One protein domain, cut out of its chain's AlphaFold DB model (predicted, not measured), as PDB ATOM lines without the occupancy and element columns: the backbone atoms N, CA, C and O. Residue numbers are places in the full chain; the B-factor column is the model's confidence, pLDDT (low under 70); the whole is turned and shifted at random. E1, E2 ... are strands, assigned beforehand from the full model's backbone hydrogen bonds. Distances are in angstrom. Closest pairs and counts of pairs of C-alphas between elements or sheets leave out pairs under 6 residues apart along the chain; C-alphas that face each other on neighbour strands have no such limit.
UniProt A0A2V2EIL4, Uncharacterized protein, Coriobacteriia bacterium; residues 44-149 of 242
ATOM      1  N   VAL A  44      22.148  60.428  88.270       71.44
ATOM      2  CA  VAL A  44      21.865  58.992  88.190       71.44
ATOM      3  C   VAL A  44      20.524  58.832  87.456       71.44
ATOM      4  O   VAL A  44      19.560  59.527  87.814       71.44
ATOM      5  N   PRO A  45      20.467  58.022  86.387       83.69
ATOM      6  CA  PRO A  45      19.248  57.825  85.619       83.69
ATOM      7  C   PRO A  45      18.157  57.179  86.481       83.69
ATOM      8  O   PRO A  45      18.431  56.538  87.493       83.69
ATOM      9  N   GLU A  46      16.898  57.368  86.090       82.81
ATOM     10  CA  GLU A  46      15.767  56.772  86.802       82.81
ATOM     11  C   GLU A  46      15.731  55.249  86.607       82.81
ATOM     12  O   GLU A  46      15.892  54.749  85.491       82.81
ATOM     13  N   ALA A  47      15.481  54.514  87.696       81.94
ATOM     14  CA  ALA A  47      15.294  53.068  87.676       81.94
ATOM     15  C   ALA A  47      13.934  52.693  87.070       81.94
ATOM     16  O   ALA A  47      12.905  52.554  87.750       81.94
ATOM     17  N   ASN A  48      13.918  52.545  85.749       87.25
ATOM     18  CA  ASN A  48      12.700  52.266  84.998       87.25
ATOM     19  C   ASN A  48      12.333  50.781  85.047       87.25
ATOM     20  O   ASN A  48      11.154  50.453  85.229       87.25
ATOM     21  N   VAL A  49      13.329  49.895  84.971       87.38
ATOM     22  CA  VAL A  49      13.134  48.441  84.938       87.38
ATOM     23  C   VAL A  49      13.492  47.822  86.285       87.38
ATOM     24  O   VAL A  49      14.498  48.165  86.893       87.38
ATOM     25  N   ASP A  50      12.640  46.917  86.769       89.25
ATOM     26  CA  ASP A  50      12.950  46.099  87.942       89.25
ATOM     27  C   ASP A  50      13.959  45.011  87.533       89.25
ATOM     28  O   ASP A  50      13.631  44.236  86.625       89.25
ATOM     29  N   PRO A  51      15.147  44.916  88.167       89.06
ATOM     30  CA  PRO A  51      16.139  43.902  87.828       89.06
ATOM     31  C   PRO A  51      15.567  42.482  87.858       89.06
ATOM     32  O   PRO A  51      15.977  41.654  87.053       89.06
ATOM     33  N   SER A  52      14.549  42.204  88.687       85.19
ATOM     34  CA  SER A  52      13.907  40.883  88.776       85.19
ATOM     35  C   SER A  52      13.171  40.461  87.497       85.19
ATOM     36  O   SER A  52      12.631  39.357  87.437       85.19
ATOM     37  N   ARG A  53      13.030  41.375  86.532       83.00
ATOM     38  CA  ARG A  53      12.353  41.173  85.246       83.00
ATOM     39  C   ARG A  53      13.303  41.281  84.059       83.00
ATOM     40  O   ARG A  53      12.838  41.207  82.924       83.00
ATOM     41  N   ILE A  54      14.594  41.507  84.306       86.69
ATOM     42  CA  ILE A  54      15.598  41.513  83.249       86.69
ATOM     43  C   ILE A  54      15.804  40.077  82.783       86.69
ATOM     44  O   ILE A  54      16.100  39.192  83.583       86.69
ATOM     45  N   ASP A  55      15.645  39.865  81.479       83.25
ATOM     46  CA  ASP A  55      16.079  38.631  80.845       83.25
ATOM     47  C   ASP A  55      17.603  38.672  80.684       83.25
ATOM     48  O   ASP A  55      18.150  39.643  80.146       83.25
ATOM     49  N   SER A  56      18.290  37.632  81.158       80.00
ATOM     50  CA  SER A  56      19.742  37.493  81.027       80.00
ATOM     51  C   SER A  56      20.197  37.324  79.579       80.00
ATOM     52  O   SER A  56      21.383  37.486  79.317       80.00
ATOM     53  N   GLY A  57      19.290  37.026  78.648       77.19
ATOM     54  CA  GLY A  57      19.584  36.734  77.252       77.19
ATOM     55  C   GLY A  57      19.357  35.266  76.899       77.19
ATOM     56  O   GLY A  57      19.049  34.417  77.737       77.19
ATOM     57  N   SER A  58      19.497  34.973  75.611       67.75
ATOM     58  CA  SER A  58      19.160  33.677  75.026       67.75
ATOM     59  C   SER A  58      20.262  32.624  75.152       67.75
ATOM     60  O   SER A  58      21.452  32.912  75.284       67.75
ATOM     61  N   TYR A  59      19.868  31.360  74.976       59.62
ATOM     62  CA  TYR A  59      20.782  30.229  74.792       59.62
ATOM     63  C   TYR A  59      21.540  30.212  73.477       59.62
ATOM     64  O   TYR A  59      22.471  29.422  73.324       59.62
ATOM     65  N   LEU A  60      21.171  31.085  72.546       56.59
ATOM     66  CA  LEU A  60      21.921  31.288  71.315       56.59
ATOM     67  C   LEU A  60      23.233  32.050  71.548       56.59
ATOM     68  O   LEU A  60      24.104  32.020  70.677       56.59
ATOM     69  N   ALA A  61      23.401  32.695  72.707       57.34
ATOM     70  CA  ALA A  61      24.654  33.327  73.087       57.34
ATOM     71  C   ALA A  61      25.739  32.261  73.338       57.34
ATOM     72  O   ALA A  61      25.844  31.696  74.426       57.34
ATOM     73  N   ASP A  62      26.577  31.993  72.332       54.91
ATOM     74  CA  ASP A  62      27.861  31.310  72.524       54.91
ATOM     75  C   ASP A  62      28.897  32.332  72.998       54.91
ATOM     76  O   ASP A  62      29.707  32.857  72.234       54.91
ATOM     77  N   ASN A  63      28.824  32.673  74.281       55.97
ATOM     78  CA  ASN A  63      29.785  33.575  74.909       55.97
ATOM     79  C   ASN A  63      31.079  32.848  75.334       55.97
ATOM     80  O   ASN A  63      31.957  33.467  75.922       55.97
ATOM     81  N   GLY A  64      31.230  31.546  75.046       52.44
ATOM     82  CA  GLY A  64      32.417  30.763  75.408       52.44
ATOM     83  C   GLY A  64      32.572  30.460  76.906       52.44
ATOM     84  O   GLY A  64      33.540  29.800  77.288       52.44
ATOM     85  N   PHE A  65      31.625  30.888  77.752       55.09
ATOM     86  CA  PHE A  65      31.673  30.709  79.210       55.09
ATOM     87  C   PHE A  65      30.783  29.565  79.721       55.09
ATOM     88  O   PHE A  65      30.763  29.292  80.917       55.09
ATOM     89  N   GLY A  66      30.089  28.854  78.824       48.97
ATOM     90  CA  GLY A  66      29.235  27.716  79.180       48.97
ATOM     91  C   GLY A  66      27.858  28.105  79.727       48.97
ATOM     92  O   GLY A  66      27.152  27.232  80.230       48.97
ATOM     93  N   TYR A  67      27.471  29.381  79.601       56.47
ATOM     94  CA  TYR A  67      26.179  29.909  80.032       56.47
ATOM     95  C   TYR A  67      25.535  30.772  78.952       56.47
ATOM     96  O   TYR A  67      26.194  31.529  78.251       56.47
ATOM     97  N   SER A  68      24.220  30.677  78.871       65.31
ATOM     98  CA  SER A  68      23.347  31.382  77.942       65.31
ATOM     99  C   SER A  68      22.995  32.778  78.461       65.31
ATOM    100  O   SER A  68      21.949  32.946  79.082       65.31
ATOM    101  N   ALA A  69      23.893  33.752  78.298       76.44
ATOM    102  CA  ALA A  69      23.660  35.120  78.760       76.44
ATOM    103  C   ALA A  69      24.321  36.165  77.851       76.44
ATOM    104  O   ALA A  69      25.445  35.974  77.370       76.44
ATOM    105  N   ASP A  70      23.626  37.287  77.687       85.12
ATOM    106  CA  ASP A  70      24.133  38.498  77.062       85.12
ATOM    107  C   ASP A  70      25.160  39.182  77.971       85.12
ATOM    108  O   ASP A  70      25.069  39.146  79.202       85.12
ATOM    109  N   VAL A  71      26.121  39.864  77.348       88.62
ATOM    110  CA  VAL A  71      27.120  40.672  78.049       88.62
ATOM    111  C   VAL A  71      26.794  42.149  77.874       88.62
ATOM    112  O   VAL A  71      26.680  42.652  76.759       88.62
ATOM    113  N   TRP A  72      26.693  42.857  78.992       93.06
ATOM    114  CA  TRP A  72      26.641  44.309  79.050       93.06
ATOM    115  C   TRP A  72      28.062  44.857  79.014       93.06
ATOM    116  O   TRP A  72      28.826  44.696  79.966       93.06
ATOM    117  N   HIS A  73      28.419  45.518  77.920       92.94
ATOM    118  CA  HIS A  73      29.737  46.105  77.714       92.94
ATOM    119  C   HIS A  73      29.754  47.580  78.092       92.94
ATOM    120  O   HIS A  73      28.774  48.294  77.860       92.94
ATOM    121  N   ILE A  74      30.881  48.052  78.630       94.06
ATOM    122  CA  ILE A  74      31.045  49.468  78.964       94.06
ATOM    123  C   ILE A  74      30.887  50.317  77.699       94.06
ATOM    124  O   ILE A  74      31.562  50.079  76.699       94.06
ATOM    125  N   ASP A  75      29.996  51.305  77.756       91.75
ATOM    126  CA  ASP A  75      29.624  52.182  76.640       91.75
ATOM    127  C   ASP A  75      29.151  51.421  75.377       91.75
ATOM    128  O   ASP A  75      29.125  51.979  74.281       91.75
ATOM    129  N   GLY A  76      28.788  50.136  75.513       90.62
ATOM    130  CA  GLY A  76      28.469  49.240  74.396       90.62
ATOM    131  C   GLY A  76      29.680  48.785  73.569       90.62
ATOM    132  O   GLY A  76      29.507  48.196  72.501       90.62
ATOM    133  N   ASP A  77      30.907  49.050  74.025       91.44
ATOM    134  CA  ASP A  77      32.137  48.675  73.328       91.44
ATOM    135  C   ASP A  77      32.537  47.231  73.658       91.44
ATOM    136  O   ASP A  77      33.083  46.942  74.723       91.44
ATOM    137  N   THR A  78      32.317  46.319  72.710       88.06
ATOM    138  CA  THR A  78      32.615  44.885  72.866       88.06
ATOM    139  C   THR A  78      34.103  44.569  73.039       88.06
ATOM    140  O   THR A  78      34.448  43.443  73.396       88.06
ATOM    141  N   SER A  79      34.997  45.538  72.807       87.81
ATOM    142  CA  SER A  79      36.429  45.395  73.098       87.81
ATOM    143  C   SER A  79      36.786  45.665  74.562       87.81
ATOM    144  O   SER A  79      37.910  45.378  74.981       87.81
ATOM    145  N   ARG A  80      35.848  46.211  75.344       88.25
ATOM    146  CA  ARG A  80      36.026  46.537  76.761       88.25
ATOM    147  C   ARG A  80      35.366  45.483  77.652       88.25
ATOM    148  O   ARG A  80      34.372  44.865  77.252       88.25
ATOM    149  N   PRO A  81      35.898  45.290  78.876       86.88
ATOM    150  CA  PRO A  81      35.263  44.419  79.850       86.88
ATOM    151  C   PRO A  81      33.859  44.922  80.187       86.88
ATOM    152  O   PRO A  81      33.523  46.090  79.989       86.88
ATOM    153  N   GLY A  82      33.038  44.014  80.688       91.44
ATOM    154  CA  GLY A  82      31.635  44.248  80.985       91.44
ATOM    155  C   GLY A  82      31.175  43.358  82.128       91.44
ATOM    156  O   GLY A  82      31.981  42.967  82.971       91.44
ATOM    157  N   PHE A  83      29.903  42.986  82.120       91.06
ATOM    158  CA  PHE A  83      29.378  41.939  82.990       91.06
ATOM    159  C   PHE A  83      28.247  41.174  82.302       91.06
ATOM    160  O   PHE A  83      27.647  41.667  81.347       91.06
ATOM    161  N   TYR A  84      27.939  39.982  82.796       88.62
ATOM    162  CA  TYR A  84      26.699  39.276  82.465       88.62
ATOM    163  C   TYR A  84      25.885  39.029  83.734       88.62
ATOM    164  O   TYR A  84      26.389  39.181  84.847       88.62
ATOM    165  N   LEU A  85      24.619  38.659  83.563       86.25
ATOM    166  CA  LEU A  85      23.748  38.271  84.667       86.25
ATOM    167  C   LEU A  85      23.628  36.751  84.713       86.25
ATOM    168  O   LEU A  85      23.192  36.132  83.743       86.25
ATOM    169  N   GLU A  86      24.001  36.143  85.834       79.94
ATOM    170  CA  GLU A  86      23.789  34.716  86.050       79.94
ATOM    171  C   GLU A  86      22.326  34.451  86.445       79.94
ATOM    172  O   GLU A  86      21.797  35.046  87.386       79.94
ATOM    173  N   ALA A  87      21.655  33.561  85.708       61.62
ATOM    174  CA  ALA A  87      20.222  33.305  85.829       61.62
ATOM    175  C   ALA A  87      19.942  31.918  86.420       61.62
ATOM    176  O   ALA A  87      19.665  30.965  85.695       61.62
ATOM    177  N   TRP A  88      19.991  31.794  87.750       54.38
ATOM    178  CA  TRP A  88      19.566  30.553  88.420       54.38
ATOM    179  C   TRP A  88      18.534  30.743  89.534       54.38
ATOM    180  O   TRP A  88      17.803  29.802  89.815       54.38
ATOM    181  N   THR A  89      18.424  31.920  90.162       50.38
ATOM    182  CA  THR A  89      17.350  32.268  91.134       50.38
ATOM    183  C   THR A  89      17.454  33.710  91.641       50.38
ATOM    184  O   THR A  89      16.450  34.295  92.047       50.38
ATOM    185  N   VAL A  90      18.657  34.283  91.610       59.31
ATOM    186  CA  VAL A  90      18.968  35.667  91.976       59.31
ATOM    187  C   VAL A  90      19.698  36.284  90.792       59.31
ATOM    188  O   VAL A  90      20.572  35.642  90.222       59.31
ATOM    189  N   VAL A  91      19.315  37.498  90.405       76.06
ATOM    190  CA  VAL A  91      20.012  38.257  89.361       76.06
ATOM    191  C   VAL A  91      21.379  38.636  89.917       76.06
ATOM    192  O   VAL A  91      21.453  39.524  90.758       76.06
ATOM    193  N   LEU A  92      22.435  37.933  89.513       85.25
ATOM    194  CA  LEU A  92      23.794  38.143  90.018       85.25
ATOM    195  C   LEU A  92      24.680  38.694  88.894       85.25
ATOM    196  O   LEU A  92      24.852  38.003  87.887       85.25
ATOM    197  N   PRO A  93      25.230  39.915  89.022       88.75
ATOM    198  CA  PRO A  93      26.157  40.439  88.035       88.75
ATOM    199  C   PRO A  93      27.542  39.814  88.224       88.75
ATOM    200  O   PRO A  93      28.128  39.885  89.304       88.75
ATOM    201  N   VAL A  94      28.078  39.236  87.151       88.62
ATOM    202  CA  VAL A  94      29.437  38.690  87.092       88.62
ATOM    203  C   VAL A  94      30.267  39.575  86.172       88.62
ATOM    204  O   VAL A  94      30.077  39.578  84.953       88.62
ATOM    205  N   PHE A  95      31.170  40.357  86.763       89.94
ATOM    206  CA  PHE A  95      32.019  41.311  86.050       89.94
ATOM    207  C   PHE A  95      33.239  40.635  85.428       89.94
ATOM    208  O   PHE A  95      33.742  39.640  85.943       89.94
ATOM    209  N   PHE A  96      33.754  41.203  84.344       89.38
ATOM    210  CA  PHE A  96      35.005  40.782  83.723       89.38
ATOM    211  C   PHE A  96      36.167  41.692  84.138       89.38
ATOM    212  O   PHE A  96      36.012  42.908  84.251       89.38
ATOM    213  N   ASP A  97      37.353  41.110  84.314       88.19
ATOM    214  CA  ASP A  97      38.597  41.870  84.431       88.19
ATOM    215  C   ASP A  97      39.077  42.399  83.065       88.19
ATOM    216  O   ASP A  97      38.518  42.082  82.014       88.19
ATOM    217  N   GLU A  98      40.154  43.193  83.054       87.31
ATOM    218  CA  GLU A  98      40.733  43.759  81.822       87.31
ATOM    219  C   GLU A  98      41.180  42.703  80.796       87.31
ATOM    220  O   GLU A  98      41.322  43.013  79.613       87.31
ATOM    221  N   SER A  99      41.414  41.459  81.227       85.69
ATOM    222  CA  SER A  99      41.768  40.348  80.341       85.69
ATOM    223  C   SER A  99      40.547  39.630  79.755       85.69
ATOM    224  O   SER A  99      40.713  38.719  78.940       85.69
ATOM    225  N   GLY A 100      39.335  40.039  80.143       81.44
ATOM    226  CA  GLY A 100      38.072  39.414  79.752       81.44
ATOM    227  C   GLY A 100      37.732  38.167  80.570       81.44
ATOM    228  O   GLY A 100      36.880  37.383  80.157       81.44
ATOM    229  N   LYS A 101      38.399  37.942  81.709       86.31
ATOM    230  CA  LYS A 101      38.120  36.799  82.581       86.31
ATOM    231  C   LYS A 101      37.048  37.177  83.610       86.31
ATOM    232  O   LYS A 101      37.158  38.251  84.203       86.31
ATOM    233  N   PRO A 102      36.037  36.321  83.857       85.38
ATOM    234  CA  PRO A 102      35.044  36.594  84.886       85.38
ATOM    235  C   PRO A 102      35.709  36.645  86.264       85.38
ATOM    236  O   PRO A 102      36.558  35.809  86.603       85.38
ATOM    237  N   ILE A 103      35.318  37.651  87.032       86.06
ATOM    238  CA  ILE A 103      35.664  37.852  88.430       86.06
ATOM    239  C   ILE A 103      34.560  37.183  89.240       86.06
ATOM    240  O   ILE A 103      33.382  37.479  89.044       86.06
ATOM    241  N   ASP A 104      34.951  36.260  90.116       79.62
ATOM    242  CA  ASP A 104      34.019  35.602  91.029       79.62
ATOM    243  C   ASP A 104      33.390  36.676  91.930       79.62
ATOM    244  O   ASP A 104      34.139  37.446  92.540       79.62
ATOM    245  N   PRO A 105      32.055  36.818  91.966       74.25
ATOM    246  CA  PRO A 105      31.433  37.819  92.812       74.25
ATOM    247  C   PRO A 105      31.726  37.511  94.282       74.25
ATOM    248  O   PRO A 105      31.415  36.435  94.786       74.25
ATOM    249  N   ASP A 106      32.287  38.489  94.994       73.38
ATOM    250  CA  ASP A 106      32.643  38.339  96.411       73.38
ATOM    251  C   ASP A 106      31.411  38.216  97.334       73.38
ATOM    252  O   ASP A 106      31.557  37.930  98.524       73.38
ATOM    253  N   CYS A 107      30.200  38.461  96.813       79.19
ATOM    254  CA  CYS A 107      28.948  38.448  97.566       79.19
ATOM    255  C   CYS A 107      27.696  38.314  96.682       79.19
ATOM    256  O   CYS A 107      27.704  38.649  95.494       79.19
ATOM    257  N   ASP A 108      26.586  37.898  97.300       85.12
ATOM    258  CA  ASP A 108      25.279  37.806  96.644       85.12
ATOM    259  C   ASP A 108      24.699  39.191  96.310       85.12
ATOM    260  O   ASP A 108      24.955  40.184  97.000       85.12
ATOM    261  N   ALA A 109      23.822  39.240  95.306       87.94
ATOM    262  CA  ALA A 109      23.073  40.434  94.924       87.94
ATOM    263  C   ALA A 109      21.681  40.505  95.579       87.94
ATOM    264  O   ALA A 109      21.050  39.498  95.907       87.94
ATOM    265  N   THR A 110      21.154  41.717  95.733       89.69
ATOM    266  CA  THR A 110      19.775  41.980  96.155       89.69
ATOM    267  C   THR A 110      19.184  43.160  95.387       89.69
ATOM    268  O   THR A 110      19.905  43.971  94.809       89.69
ATOM    269  N   ILE A 111      17.855  43.269  95.381       90.69
ATOM    270  CA  ILE A 111      17.139  44.353  94.704       90.69
ATOM    271  C   ILE A 111      16.553  45.293  95.756       90.69
ATOM    272  O   ILE A 111      15.765  44.868  96.605       90.69
ATOM    273  N   LYS A 112      16.911  46.579  95.693       90.62
ATOM    274  CA  LYS A 112      16.375  47.636  96.569       90.62
ATOM    275  C   LYS A 112      15.914  48.802  95.714       90.62
ATOM    276  O   LYS A 112      16.702  49.344  94.961       90.62
ATOM    277  N   ASP A 113      14.637  49.166  95.795       90.94
ATOM    278  CA  ASP A 113      14.062  50.278  95.021       90.94
ATOM    279  C   ASP A 113      14.358  50.210  93.506       90.94
ATOM    280  O   ASP A 113      14.541  51.233  92.856       90.94
ATOM    281  N   LYS A 114      14.363  48.988  92.943       91.44
ATOM    282  CA  LYS A 114      14.749  48.647  91.553       91.44
ATOM    283  C   LYS A 114      16.232  48.843  91.201       91.44
ATOM    284  O   LYS A 114      16.599  48.769  90.033       91.44
ATOM    285  N   HIS A 115      17.085  49.056  92.186       93.00
ATOM    286  CA  HIS A 115      18.525  48.994  92.019       93.00
ATOM    287  C   HIS A 115      19.007  47.575  92.296       93.00
ATOM    288  O   HIS A 115      18.542  46.937  93.246       93.00
ATOM    289  N   LEU A 116      19.940  47.091  91.482       92.25
ATOM    290  CA  LEU A 116      20.668  45.857  91.732       92.25
ATOM    291  C   LEU A 116      21.939  46.203  92.507       92.25
ATOM    292  O   LEU A 116      22.838  46.855  91.979       92.25
ATOM    293  N   VAL A 117      21.990  45.779  93.767       92.06
ATOM    294  CA  VAL A 117      23.047  46.145  94.717       92.06
ATOM    295  C   VAL A 117      23.572  44.909  95.446       92.06
ATOM    296  O   VAL A 117      22.847  43.919  95.568       92.06
ATOM    297  N   PRO A 118      24.783  44.962  96.015       90.56
ATOM    298  CA  PRO A 118      25.265  43.948  96.933       90.56
ATOM    299  C   PRO A 118      24.321  43.706  98.121       90.56
ATOM    300  O   PRO A 118      23.718  44.634  98.682       90.56
ATOM    301  N   SER A 119      24.195  42.444  98.528       86.00
ATOM    302  CA  SER A 119      23.436  42.045  99.721       86.00
ATOM    303  C   SER A 119      24.115  42.480 101.028       86.00
ATOM    304  O   SER A 119      23.419  42.809 101.995       86.00
ATOM    305  N   GLU A 120      25.446  42.567 101.028       80.12
ATOM    306  CA  GLU A 120      26.310  43.017 102.123       80.12
ATOM    307  C   GLU A 120      27.432  43.949 101.616       80.12
ATOM    308  O   GLU A 120      27.460  44.295 100.439       80.12
ATOM    309  N   GLU A 121      28.309  44.453 102.494       71.50
ATOM    310  CA  GLU A 121      29.438  45.296 102.058       71.50
ATOM    311  C   GLU A 121      30.477  44.442 101.315       71.50
ATOM    312  O   GLU A 121      31.043  43.522 101.901       71.50
ATOM    313  N   CYS A 122      30.744  44.765 100.046       70.56
ATOM    314  CA  CYS A 122      31.654  44.005  99.181       70.56
ATOM    315  C   CYS A 122      32.765  44.898  98.632       70.56
ATOM    316  O   CYS A 122      32.545  46.087  98.389       70.56
ATOM    317  N   GLU A 123      33.954  44.328  98.413       65.81
ATOM    318  CA  GLU A 123      35.129  45.078  97.941       65.81
ATOM    319  C   GLU A 123      34.909  45.694  96.552       65.81
ATOM    320  O   GLU A 123      35.351  46.812  96.290       65.81
ATOM    321  N   SER A 124      34.177  44.991  95.689       66.06
ATOM    322  CA  SER A 124      33.870  45.378  94.309       66.06
ATOM    323  C   SER A 124      32.635  46.277  94.153       66.06
ATOM    324  O   SER A 124      32.255  46.540  93.020       66.06
ATOM    325  N   GLY A 125      32.022  46.727  95.260       83.69
ATOM    326  CA  GLY A 125      30.679  47.326  95.354       83.69
ATOM    327  C   GLY A 125      30.110  48.010  94.098       83.69
ATOM    328  O   GLY A 125      30.766  48.836  93.476       83.69
ATOM    329  N   TYR A 126      28.849  47.710  93.781       91.25
ATOM    330  CA  TYR A 126      28.125  48.217  92.611       91.25
ATOM    331  C   TYR A 126      26.733  48.741  92.995       91.25
ATOM    332  O   TYR A 126      26.183  48.384  94.040       91.25
ATOM    333  N   ASP A 127      26.147  49.572  92.138       93.25
ATOM    334  CA  ASP A 127      24.748  49.991  92.231       93.25
ATOM    335  C   ASP A 127      24.168  50.172  90.825       93.25
ATOM    336  O   ASP A 127      24.240  51.250  90.231       93.25
ATOM    337  N   ILE A 128      23.636  49.080  90.270       93.94
ATOM    338  CA  ILE A 128      23.230  49.011  88.867       93.94
ATOM    339  C   ILE A 128      21.748  49.349  88.718       93.94
ATOM    340  O   ILE A 128      20.865  48.702  89.290       93.94
ATOM    341  N   VAL A 129      21.479  50.326  87.860       94.44
ATOM    342  CA  VAL A 129      20.148  50.798  87.494       94.44
ATOM    343  C   VAL A 129      19.868  50.475  86.033       94.44
ATOM    344  O   VAL A 129      20.560  50.963  85.139       94.44
ATOM    345  N   PHE A 130      18.822  49.692  85.772       93.25
ATOM    346  CA  PHE A 130      18.380  49.383  84.412       93.25
ATOM    347  C   PHE A 130      17.403  50.450  83.907       93.25
ATOM    348  O   PHE A 130      16.315  50.651  84.463       93.25
ATOM    349  N   VAL A 131      17.798  51.134  82.832       92.44
ATOM    350  CA  VAL A 131      16.984  52.172  82.177       92.44
ATOM    351  C   VAL A 131      16.014  51.538  81.183       92.44
ATOM    352  O   VAL A 131      14.876  51.988  81.047       92.44
ATOM    353  N   ASP A 132      16.457  50.467  80.536       90.69
ATOM    354  CA  ASP A 132      15.692  49.614  79.636       90.69
ATOM    355  C   ASP A 132      16.327  48.204  79.631       90.69
ATOM    356  O   ASP A 132      17.336  47.985  80.310       90.69
ATOM    357  N   PRO A 133      15.761  47.215  78.916       89.56
ATOM    358  CA  PRO A 133      16.342  45.876  78.872       89.56
ATOM    359  C   PRO A 133      17.768  45.816  78.301       89.56
ATOM    360  O   PRO A 133      18.477  44.862  78.586       89.56
ATOM    361  N   MET A 134      18.218  46.774  77.495       91.56
ATOM    362  CA  MET A 134      19.533  46.767  76.839       91.56
ATOM    363  C   MET A 134      20.577  47.614  77.557       91.56
ATOM    364  O   MET A 134      21.768  47.346  77.403       91.56
ATOM    365  N   THR A 135      20.145  48.610  78.330       93.69
ATOM    366  CA  THR A 135      21.010  49.670  78.854       93.69
ATOM    367  C   THR A 135      20.873  49.814  80.363       93.69
ATOM    368  O   THR A 135      19.770  49.938  80.908       93.69
ATOM    369  N   CYS A 136      22.009  49.875  81.050       95.19
ATOM    370  CA  CYS A 136      22.059  50.140  82.481       95.19
ATOM    371  C   CYS A 136      23.225  51.058  82.852       95.19
ATOM    372  O   CYS A 136      24.119  51.332  82.049       95.19
ATOM    373  N   TYR A 137      23.175  51.566  84.075       96.00
ATOM    374  CA  TYR A 137      24.164  52.473  84.633       96.00
ATOM    375  C   TYR A 137      24.559  52.006  86.026       96.00
ATOM    376  O   TYR A 137      23.682  51.755  86.850       96.00
ATOM    377  N   ASP A 138      25.856  51.914  86.289       94.88
ATOM    378  CA  ASP A 138      26.381  51.696  87.632       94.88
ATOM    379  C   ASP A 138      26.692  53.042  88.296       94.88
ATOM    380  O   ASP A 138      27.586  53.779  87.866       94.88
ATOM    381  N   SER A 139      25.948  53.353  89.356       92.00
ATOM    382  CA  SER A 139      26.053  54.613  90.088       92.00
ATOM    383  C   SER A 139      27.309  54.702  90.962       92.00
ATOM    384  O   SER A 139      27.752  55.809  91.280       92.00
ATOM    385  N   VAL A 140      27.928  53.564  91.311       91.62
ATOM    386  CA  VAL A 140      29.172  53.542  92.093       91.62
ATOM    387  C   VAL A 140      30.363  53.901  91.210       91.62
ATOM    388  O   VAL A 140      31.140  54.796  91.554       91.62
ATOM    389  N   SER A 141      30.502  53.238  90.058       90.94
ATOM    390  CA  SER A 141      31.607  53.505  89.127       90.94
ATOM    391  C   SER A 141      31.355  54.680  88.170       90.94
ATOM    392  O   SER A 141      32.306  55.169  87.563       90.94
ATOM    393  N   ASN A 142      30.119  55.185  88.081       92.81
ATOM    394  CA  ASN A 142      29.654  56.157  87.080       92.81
ATOM    395  C   ASN A 142      29.815  55.648  85.638       92.81
ATOM    396  O   ASN A 142      30.275  56.377  84.756       92.81
ATOM    397  N   THR A 143      29.442  54.391  85.401       94.06
ATOM    398  CA  THR A 143      29.683  53.708  84.124       94.06
ATOM    399  C   THR A 143      28.378  53.319  83.446       94.06
ATOM    400  O   THR A 143      27.506  52.708  84.062       94.06
ATOM    401  N   TRP A 144      28.254  53.640  82.158       95.81
ATOM    402  CA  TRP A 144      27.171  53.146  81.312       95.81
ATOM    403  C   TRP A 144      27.535  51.798  80.709       95.81
ATOM    404  O   TRP A 144      28.661  51.597  80.251       95.81
ATOM    405  N   TYR A 145      26.556  50.905  80.642       95.62
ATOM    406  CA  TYR A 145      26.693  49.633  79.958       95.62
ATOM    407  C   TYR A 145      25.557  49.420  78.966       95.62
ATOM    408  O   TYR A 145      24.406  49.784  79.223       95.62
ATOM    409  N   SER A 146      25.877  48.775  77.849       94.62
ATOM    410  CA  SER A 146      24.899  48.317  76.869       94.62
ATOM    411  C   SER A 146      25.258  46.919  76.384       94.62
ATOM    412  O   SER A 146      26.431  46.618  76.155       94.62
ATOM    413  N   ARG A 147      24.245  46.064  76.230       91.75
ATOM    414  CA  ARG A 147      24.400  44.736  75.615       91.75
ATOM    415  C   ARG A 147      24.065  44.699  74.126       91.75
ATOM    416  O   ARG A 147      24.376  43.724  73.452       91.75
ATOM    417  N   GLY A 148      23.446  45.749  73.586       90.56
ATOM    418  CA  GLY A 148      23.069  45.786  72.177       90.56
ATOM    419  C   GLY A 148      22.283  47.023  71.762       90.56
ATOM    420  O   GLY A 148      21.879  47.850  72.578       90.56
ATOM    421  N   ASP A 149      22.054  47.137  70.454       90.62
ATOM    422  CA  ASP A 149      21.280  48.224  69.856       90.62
ATOM    423  C   ASP A 149      19.791  47.852  69.791       90.62
ATOM    424  O   ASP A 149      19.353  47.095  68.920       90.62
TER     425      ASP A 149
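What this domain is: This is residues 44 to 149 of the 242 residues of an uncharacterized protein of Coriobacteriia bacterium (UniProt A0A2V2EIL4). With little regular structure, eight short strands form one antiparallel sheet curled like part of a barrel. Of 106 printed residues, 34 are in named elements, all strand, E1 to E8 along the chain. It is compact, radius of gyration of the C-alphas 12.6 A, spans 32 by 29 by 26 A.

How they stand to each other: In order across the folded sheet, bent back on itself, E3, residues 91 to 95, E2, 82 to 87, E1, 71 to 74, and E8, 143 to 146, face, past the hinge E7, 135 to 138, E6, 128 to 130, E5, 115 to 118, and E4, 109 to 112. E1 E2 E3 and E4 E5 E6 E7 E8 are meanders, runs of antiparallel neighbours. Find N 73 of E1 and O 146 of E8 within hydrogen-bond range, 2.9 A. The closest C-alphas of E3 and E4, Leu 92 and Ala 109, are 5.5 A apart.

Where its parts are: Find E1's first C-alpha at (27.120, 40.672, 78.049) and E8's last at (24.899, 48.317, 76.869). E2 measures 16.5 A.

The domain as a whole: The E3 to E4 link is long; confidence is low at residues 58 to 68, 87 to 90 and 123 to 124.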